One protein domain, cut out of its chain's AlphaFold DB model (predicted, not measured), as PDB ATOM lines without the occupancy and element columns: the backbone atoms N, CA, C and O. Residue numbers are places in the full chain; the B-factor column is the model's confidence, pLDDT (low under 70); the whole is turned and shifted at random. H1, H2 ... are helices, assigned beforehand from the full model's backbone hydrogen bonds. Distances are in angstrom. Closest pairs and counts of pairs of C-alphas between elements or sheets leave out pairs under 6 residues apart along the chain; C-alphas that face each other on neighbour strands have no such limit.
ATOM      1  N   GLN A  96      21.204 -43.876  48.686       82.69
ATOM      2  CA  GLN A  96      19.751 -43.640  48.650       82.69
ATOM      3  C   GLN A  96      19.171 -43.181  49.999       82.69
ATOM      4  O   GLN A  96      18.073 -42.636  50.044       82.69
ATOM      5  N   THR A  97      19.895 -43.403  51.096       87.50
ATOM      6  CA  THR A  97      19.495 -43.033  52.459       87.50
ATOM      7  C   THR A  97      20.067 -41.690  52.918       87.50
ATOM      8  O   THR A  97      19.711 -41.236  54.003       87.50
ATOM      9  N   THR A  98      20.942 -41.058  52.125       86.56
ATOM     10  CA  THR A  98      21.608 -39.803  52.508       86.56
ATOM     11  C   THR A  98      20.592 -38.663  52.591       86.56
ATOM     12  O   THR A  98      19.857 -38.407  51.633       86.56
ATOM     13  N   LYS A  99      20.563 -37.950  53.722       88.75
ATOM     14  CA  LYS A  99      19.650 -36.812  53.911       88.75
ATOM     15  C   LYS A  99      20.226 -35.521  53.310       88.75
ATOM     16  O   LYS A  99      21.438 -35.316  53.358       88.75
ATOM     17  N   PRO A 100      19.383 -34.585  52.828       86.44
ATOM     18  CA  PRO A 100      19.854 -33.287  52.330       86.44
ATOM     19  C   PRO A 100      20.663 -32.478  53.358       86.44
ATOM     20  O   PRO A 100      21.620 -31.798  52.994       86.44
ATOM     21  N   SER A 101      20.324 -32.580  54.646       87.19
ATOM     22  CA  SER A 101      21.049 -31.913  55.735       87.19
ATOM     23  C   SER A 101      22.496 -32.400  55.867       87.19
ATOM     24  O   SER A 101      23.410 -31.589  56.010       87.19
ATOM     25  N   GLU A 102      22.714 -33.712  55.751       89.25
ATOM     26  CA  GLU A 102      24.044 -34.335  55.791       89.25
ATOM     27  C   GLU A 102      24.892 -33.879  54.597       89.25
ATOM     28  O   GLU A 102      26.077 -33.579  54.747       89.25
ATOM     29  N   MET A 103      24.279 -33.741  53.416       89.94
ATOM     30  CA  MET A 103      24.965 -33.228  52.227       89.94
ATOM     31  C   MET A 103      25.466 -31.794  52.428       89.94
ATOM     32  O   MET A 103      26.597 -31.485  52.055       89.94
ATOM     33  N   ILE A 104      24.651 -30.921  53.031       90.50
ATOM     34  CA  ILE A 104      25.039 -29.531  53.313       90.50
ATOM     35  C   ILE A 104      26.180 -29.484  54.329       90.50
ATOM     36  O   ILE A 104      27.102 -28.685  54.175       90.50
ATOM     37  N   GLU A 105      26.151 -30.332  55.356       91.81
ATOM     38  CA  GLU A 105      27.226 -30.394  56.348       91.81
ATOM     39  C   GLU A 105      28.558 -30.805  55.709       91.81
ATOM     40  O   GLU A 105      29.584 -30.153  55.922       91.81
ATOM     41  N   VAL A 106      28.542 -31.847  54.871       92.50
ATOM     42  CA  VAL A 106      29.727 -32.285  54.124       92.50
ATOM     43  C   VAL A 106      30.203 -31.189  53.171       92.50
ATOM     44  O   VAL A 106      31.397 -30.906  53.126       92.50
ATOM     45  N   ALA A 107      29.292 -30.523  52.456       92.06
ATOM     46  CA  ALA A 107      29.637 -29.428  51.553       92.06
ATOM     47  C   ALA A 107      30.282 -28.242  52.290       92.06
ATOM     48  O   ALA A 107      31.276 -27.702  51.811       92.06
ATOM     49  N   LYS A 108      29.778 -27.873  53.476       92.25
ATOM     50  CA  LYS A 108      30.371 -26.822  54.323       92.25
ATOM     51  C   LYS A 108      31.783 -27.180  54.773       92.25
ATOM     52  O   LYS A 108      32.659 -26.325  54.736       92.25
ATOM     53  N   LYS A 109      32.009 -28.437  55.164       93.94
ATOM     54  CA  LYS A 109      33.351 -28.930  55.500       93.94
ATOM     55  C   LYS A 109      34.265 -28.922  54.278       93.94
ATOM     56  O   LYS A 109      35.408 -28.519  54.386       93.94
ATOM     57  N   LEU A 110      33.784 -29.331  53.105       92.69
ATOM     58  CA  LEU A 110      34.597 -29.298  51.886       92.69
ATOM     59  C   LEU A 110      34.967 -27.869  51.483       92.69
ATOM     60  O   LEU A 110      36.112 -27.633  51.117       92.69
ATOM     61  N   ALA A 111      34.048 -26.913  51.622       92.50
ATOM     62  CA  ALA A 111      34.284 -25.510  51.291       92.50
ATOM     63  C   ALA A 111      35.419 -24.856  52.105       92.50
ATOM     64  O   ALA A 111      35.952 -23.841  51.674       92.50
ATOM     65  N   THR A 112      35.826 -25.424  53.251       94.88
ATOM     66  CA  THR A 112      37.007 -24.936  53.988       94.88
ATOM     67  C   THR A 112      38.329 -25.420  53.395       94.88
ATOM     68  O   THR A 112      39.373 -24.865  53.718       94.88
ATOM     69  N   TYR A 113      38.301 -26.472  52.575       92.00
ATOM     70  CA  TYR A 113      39.495 -27.092  51.994       92.00
ATOM     71  C   TYR A 113      39.669 -26.787  50.508       92.00
ATOM     72  O   TYR A 113      40.788 -26.879  50.008       92.00
ATOM     73  N   ILE A 114      38.584 -26.475  49.791       91.00
ATOM     74  CA  ILE A 114      38.609 -26.273  48.340       91.00
ATOM     75  C   ILE A 114      37.922 -24.973  47.942       91.00
ATOM     76  O   ILE A 114      36.855 -24.633  48.451       91.00
ATOM     77  N   GLU A 115      38.504 -24.298  46.957       90.19
ATOM     78  CA  GLU A 115      37.882 -23.172  46.271       90.19
ATOM     79  C   GLU A 115      37.153 -23.669  45.015       90.19
ATOM     80  O   GLU A 115      37.648 -24.534  44.287       90.19
ATOM     81  N   LYS A 116      35.944 -23.159  44.766       88.81
ATOM     82  CA  LYS A 116      35.136 -23.547  43.606       88.81
ATOM     83  C   LYS A 116      34.383 -22.347  43.042       88.81
ATOM     84  O   LYS A 116      33.671 -21.670  43.777       88.81
ATOM     85  N   SER A 117      34.508 -22.130  41.730       89.88
ATOM     86  CA  SER A 117      33.770 -21.077  41.019       89.88
ATOM     87  C   SER A 117      32.255 -21.302  41.093       89.88
ATOM     88  O   SER A 117      31.764 -22.433  40.991       89.88
ATOM     89  N   THR A 118      31.516 -20.205  41.251       90.38
ATOM     90  CA  THR A 118      30.049 -20.159  41.319       90.38
ATOM     91  C   THR A 118      29.385 -19.954  39.956       90.38
ATOM     92  O   THR A 118      28.162 -19.954  39.882       90.38
ATOM     93  N   GLU A 119      30.146 -19.853  38.862       90.56
ATOM     94  CA  GLU A 119      29.624 -19.578  37.508       90.56
ATOM     95  C   GLU A 119      28.554 -20.567  37.028       90.56
ATOM     96  O   GLU A 119      27.680 -20.220  36.240       90.56
ATOM     97  N   ARG A 120      28.621 -21.820  37.489       89.50
ATOM     98  CA  ARG A 120      27.674 -22.881  37.108       89.50
ATOM     99  C   ARG A 120      26.460 -22.988  38.032       89.50
ATOM    100  O   ARG A 120      25.650 -23.890  37.841       89.50
ATOM    101  N   VAL A 121      26.351 -22.131  39.047       90.88
ATOM    102  CA  VAL A 121      25.241 -22.149  40.006       90.88
ATOM    103  C   VAL A 121      24.038 -21.442  39.387       90.88
ATOM    104  O   VAL A 121      24.121 -20.279  39.002       90.88
ATOM    105  N   THR A 122      22.906 -22.139  39.294       92.94
ATOM    106  CA  THR A 122      21.677 -21.569  38.728       92.94
ATOM    107  C   THR A 122      20.865 -20.823  39.785       92.94
ATOM    108  O   THR A 122      20.971 -21.091  40.982       92.94
ATOM    109  N   GLU A 123      19.969 -19.924  39.361       91.50
ATOM    110  CA  GLU A 123      19.044 -19.248  40.288       91.50
ATOM    111  C   GLU A 123      18.209 -20.225  41.122       91.50
ATOM    112  O   GLU A 123      17.859 -19.942  42.269       91.50
ATOM    113  N   ARG A 124      17.867 -21.377  40.536       90.19
ATOM    114  CA  ARG A 124      17.127 -22.428  41.226       90.19
ATOM    115  C   ARG A 124      17.945 -23.017  42.367       90.19
ATOM    116  O   ARG A 124      17.415 -23.139  43.462       90.19
ATOM    117  N   ASP A 125      19.222 -23.304  42.133       90.19
ATOM    118  CA  ASP A 125      20.111 -23.858  43.160       90.19
ATOM    119  C   ASP A 125      20.239 -22.905  44.354       90.19
ATOM    120  O   ASP A 125      20.227 -23.338  45.503       90.19
ATOM    121  N   ILE A 126      20.288 -21.593  44.091       89.75
ATOM    122  CA  ILE A 126      20.334 -20.563  45.138       89.75
ATOM    123  C   ILE A 126      19.039 -20.568  45.959       89.75
ATOM    124  O   ILE A 126      19.088 -20.520  47.190       89.75
ATOM    125  N   LYS A 127      17.877 -20.642  45.296       89.12
ATOM    126  CA  LYS A 127      16.566 -20.705  45.964       89.12
ATOM    127  C   LYS A 127      16.431 -21.980  46.797       89.12
ATOM    128  O   LYS A 127      16.042 -21.899  47.960       89.12
ATOM    129  N   ASP A 128      16.809 -23.124  46.239       88.50
ATOM    130  CA  ASP A 128      16.759 -24.419  46.921       88.50
ATOM    131  C   ASP A 128      17.711 -24.433  48.132       88.50
ATOM    132  O   ASP A 128      17.318 -24.827  49.230       88.50
ATOM    133  N   TYR A 129      18.929 -23.900  47.986       89.75
ATOM    134  CA  TYR A 129      19.868 -23.733  49.098       89.75
ATOM    135  C   TYR A 129      19.318 -22.811  50.193       89.75
ATOM    136  O   TYR A 129      19.444 -23.113  51.383       89.75
ATOM    137  N   TRP A 130      18.673 -21.702  49.820       89.81
ATOM    138  CA  TRP A 130      18.074 -20.774  50.780       89.81
ATOM    139  C   TRP A 130      16.939 -21.425  51.577       89.81
ATOM    140  O   TRP A 130      16.891 -21.267  52.798       89.81
ATOM    141  N   ILE A 131      16.071 -22.196  50.913       87.69
ATOM    142  CA  ILE A 131      14.965 -22.928  51.549       87.69
ATOM    143  C   ILE A 131      15.503 -23.964  52.540       87.69
ATOM    144  O   ILE A 131      15.018 -24.042  53.667       87.69
ATOM    145  N   LEU A 132      16.527 -24.724  52.142       85.69
ATOM    146  CA  LEU A 132      17.134 -25.761  52.982       85.69
ATOM    147  C   LEU A 132      17.896 -25.189  54.185       85.69
ATOM    148  O   LEU A 132      18.004 -25.846  55.215       85.69
ATOM    149  N   THR A 133      18.446 -23.979  54.069       85.31
ATOM    150  CA  THR A 133      19.188 -23.329  55.162       85.31
ATOM    151  C   THR A 133      18.311 -22.475  56.075       85.31
ATOM    152  O   THR A 133      18.710 -22.208  57.206       85.31
ATOM    153  N   ASN A 134      17.125 -22.061  55.619       87.25
ATOM    154  CA  ASN A 134      16.204 -21.189  56.352       87.25
ATOM    155  C   ASN A 134      14.791 -21.789  56.414       87.25
ATOM    156  O   ASN A 134      13.822 -21.137  56.024       87.25
ATOM    157  N   GLU A 135      14.664 -23.021  56.910       79.25
ATOM    158  CA  GLU A 135      13.392 -23.758  56.887       79.25
ATOM    159  C   GLU A 135      12.219 -22.998  57.527       79.25
ATOM    160  O   GLU A 135      11.106 -23.055  57.010       79.25
ATOM    161  N   GLU A 136      12.441 -22.276  58.628       78.44
ATOM    162  CA  GLU A 136      11.368 -21.538  59.313       78.44
ATOM    163  C   GLU A 136      10.859 -20.360  58.476       78.44
ATOM    164  O   GLU A 136       9.666 -20.267  58.193       78.44
ATOM    165  N   LYS A 137      11.771 -19.532  57.953       80.38
ATOM    166  CA  LYS A 137      11.428 -18.397  57.078       80.38
ATOM    167  C   LYS A 137      10.829 -18.852  55.750       80.38
ATOM    168  O   LYS A 137      10.020 -18.145  55.151       80.38
ATOM    169  N   ALA A 138      11.243 -20.018  55.258       78.25
ATOM    170  CA  ALA A 138      10.664 -20.617  54.066       78.25
ATOM    171  C   ALA A 138       9.217 -21.066  54.320       78.25
ATOM    172  O   ALA A 138       8.358 -20.821  53.478       78.25
ATOM    173  N   LYS A 139       8.931 -21.661  55.486       78.56
ATOM    174  CA  LYS A 139       7.571 -22.061  55.886       78.56
ATOM    175  C   LYS A 139       6.654 -20.855  56.092       78.56
ATOM    176  O   LYS A 139       5.512 -20.909  55.650       78.56
ATOM    177  N   GLU A 140       7.156 -19.769  56.679       81.50
ATOM    178  CA  GLU A 140       6.401 -18.517  56.872       81.50
ATOM    179  C   GLU A 140       6.000 -17.835  55.559       81.50
ATOM    180  O   GLU A 140       4.960 -17.184  55.486       81.50
ATOM    181  N   LYS A 141       6.804 -17.984  54.501       77.00
ATOM    182  CA  LYS A 141       6.504 -17.414  53.179       77.00
ATOM    183  C   LYS A 141       5.391 -18.148  52.429       77.00
ATOM    184  O   LYS A 141       4.952 -17.641  51.401       77.00
ATOM    185  N   ILE A 142       4.956 -19.315  52.906       78.31
ATOM    186  CA  ILE A 142       3.911 -20.114  52.263       78.31
ATOM    187  C   ILE A 142       2.587 -19.861  52.983       78.31
ATOM    188  O   ILE A 142       2.430 -20.152  54.167       78.31
ATOM    189  N   THR A 143       1.597 -19.366  52.247       80.88
ATOM    190  CA  THR A 143       0.264 -19.097  52.796       80.88
ATOM    191  C   THR A 143      -0.487 -20.412  53.038       80.88
ATOM    192  O   THR A 143      -0.370 -21.360  52.260       80.88
ATOM    193  N   GLU A 144      -1.366 -20.486  54.046       74.25
ATOM    194  CA  GLU A 144      -2.186 -21.691  54.291       74.25
ATOM    195  C   GLU A 144      -3.010 -22.140  53.069       74.25
ATOM    196  O   GLU A 144      -3.232 -23.335  52.846       74.25
ATOM    197  N   LYS A 145      -3.431 -21.178  52.237       73.88
ATOM    198  CA  LYS A 145      -4.133 -21.423  50.970       73.88
ATOM    199  C   LYS A 145      -3.268 -22.199  49.970       73.88
ATOM    200  O   LYS A 145      -3.771 -23.100  49.303       73.88
ATOM    201  N   GLU A 146      -1.975 -21.895  49.903       74.19
ATOM    202  CA  GLU A 146      -1.007 -22.558  49.022       74.19
ATOM    203  C   GLU A 146      -0.670 -23.958  49.542       74.19
ATOM    204  O   GLU A 146      -0.656 -24.912  48.767       74.19
ATOM    205  N   TRP A 147      -0.537 -24.129  50.863       74.12
ATOM    206  CA  TRP A 147      -0.408 -25.449  51.495       74.12
ATOM    207  C   TRP A 147      -1.614 -26.353  51.240       74.12
ATOM    208  O   TRP A 147      -1.470 -27.568  51.066       74.12
ATOM    209  N   LYS A 148      -2.826 -25.789  51.233       77.00
ATOM    210  CA  LYS A 148      -4.043 -26.535  50.901       77.00
ATOM    211  C   LYS A 148      -4.060 -26.939  49.424       77.00
ATOM    212  O   LYS A 148      -4.272 -28.112  49.132       77.00
ATOM    213  N   LEU A 149      -3.735 -26.023  48.508       78.19
ATOM    214  CA  LEU A 149      -3.626 -26.333  47.076       78.19
ATOM    215  C   LEU A 149      -2.517 -27.358  46.765       78.19
ATOM    216  O   LEU A 149      -2.701 -28.201  45.886       78.19
ATOM    217  N   PHE A 150      -1.387 -27.314  47.484       76.44
ATOM    218  CA  PHE A 150      -0.296 -28.287  47.365       76.44
ATOM    219  C   PHE A 150      -0.747 -29.686  47.795       76.44
ATOM    220  O   PHE A 150      -0.562 -30.649  47.051       76.44
ATOM    221  N   ARG A 151      -1.409 -29.794  48.959       75.25
ATOM    222  CA  ARG A 151      -1.982 -31.059  49.457       75.25
ATOM    223  C   ARG A 151      -3.023 -31.637  48.499       75.25
ATOM    224  O   ARG A 151      -3.075 -32.847  48.314       75.25
ATOM    225  N   GLU A 152      -3.795 -30.775  47.844       84.81
ATOM    226  CA  GLU A 152      -4.769 -31.157  46.817       84.81
ATOM    227  C   GLU A 152      -4.147 -31.419  45.426       84.81
ATOM    228  O   GLU A 152      -4.883 -31.732  44.492       84.81
ATOM    229  N   LYS A 153      -2.816 -31.308  45.259       73.69
ATOM    230  CA  LYS A 153      -2.082 -31.430  43.977       73.69
ATOM    231  C   LYS A 153      -2.573 -30.488  42.863       73.69
ATOM    232  O   LYS A 153      -2.396 -30.772  41.682       73.69
ATOM    233  N   LYS A 154      -3.172 -29.350  43.224       75.12
ATOM    234  CA  LYS A 154      -3.720 -28.354  42.281       75.12
ATOM    235  C   LYS A 154      -2.795 -27.161  42.041       75.12
ATOM    236  O   LYS A 154      -3.185 -26.221  41.351       75.12
ATOM    237  N   LEU A 155      -1.586 -27.168  42.607       68.88
ATOM    238  CA  LEU A 155      -0.602 -26.118  42.353       68.88
ATOM    239  C   LEU A 155      -0.144 -26.194  40.885       68.88
ATOM    240  O   LEU A 155       0.390 -27.220  40.458       68.88
ATOM    241  N   LYS A 156      -0.371 -25.128  40.108       62.22
ATOM    242  CA  LYS A 156       0.192 -25.009  38.754       62.22
ATOM    243  C   LYS A 156       1.705 -24.772  38.853       62.22
ATOM    244  O   LYS A 156       2.146 -24.063  39.753       62.22
ATOM    245  N   ARG A 157       2.455 -25.430  37.962       52.56
ATOM    246  CA  ARG A 157       3.919 -25.339  37.839       52.56
ATOM    247  C   ARG A 157       4.370 -23.978  37.334       52.56
ATOM    248  O   ARG A 157       3.633 -23.413  36.496       52.56
TER     249      ARG A 157
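AT A GLANCE: This is residues 96 to 157 of the 157 residues of the protein "Serine-type D-Ala-D-Ala carboxypeptidase" of Anoxybacillus sp. BCO1 (UniProt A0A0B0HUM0). Four helices are strung out one after another with no two of them touching: H1, the long link after it and H2 make a wide open ring, nearly closed where the beginning of H1 comes near the end of H2, and H3 and H4 run on from that ring as an arm. H3 makes a corner with H2, and H4 lies at the far end of the arm, away from the ring. The printed part has 62 residues with four named helices, in the order H1, H2, H3, H4, and no named strand; the class is all helix. The whole is only just loose, close to extended, with a radius of gyration of the C-alphas of 15.4 A, and its elongated outline spans 44 by 27 by 24 A.

IN THESE COORDINATES: H1, the longest helix by residues, is residues 100 to 111 and measures 16.4 A from first to last C-alpha, from C-alpha 100 at (19.854, -33.287, 52.330) to C-alpha 111 at (34.284, -25.510, 51.291). H2 is residues 123 to 133, 15.4 A long, and its C-alpha 123 is at (19.044, -19.248, 40.288). H3 is residues 135 to 140, 8.7 A long. H4 is residues 144 to 151, 10.5 A long, and ends with C-alpha 151 at (-1.982, -31.059, 49.457).

HOW THE PARTS SIT: H1 and H2 are close but not clearly touching; their closest C-alphas, those of Ser 101 and Leu 132, are 7.8 A apart. Their lines are about perpendicular, at 74 degrees, and their centres are 14.0 A apart. H2 and H3 are also close but not clearly touching, and their closest C-alphas, those of Ile 131 and Ala 138, are 5.5 A apart. Their lines are about perpendicular, at 80 degrees. H4 is apart from H1, H2 and H3, and H1 is apart from H3. In H1, H2, H3 and H4 every pair of O i and N i+4 is within hydrogen-bond range.

THE WHOLE: The two C-alphas farthest apart are those of Tyr 113 and Glu 152, at 44.8 A. The printed part has no cut and ends at Arg 157, the chain's last residue. The link from H1 to H2, with 11 residues, is long; the links from H2 to H3 and from H3 to H4 are tight. Residues 105 to 128 stand free, of which 105 to 111 belong to H1 and 123 to 128 to H2; so do residues 140 to 145, and residues 148 to 153, of which 148 to 151 belong to H4. The mean pLDDT of the printed part is 84.4, and residues 155 to 157 are under 70.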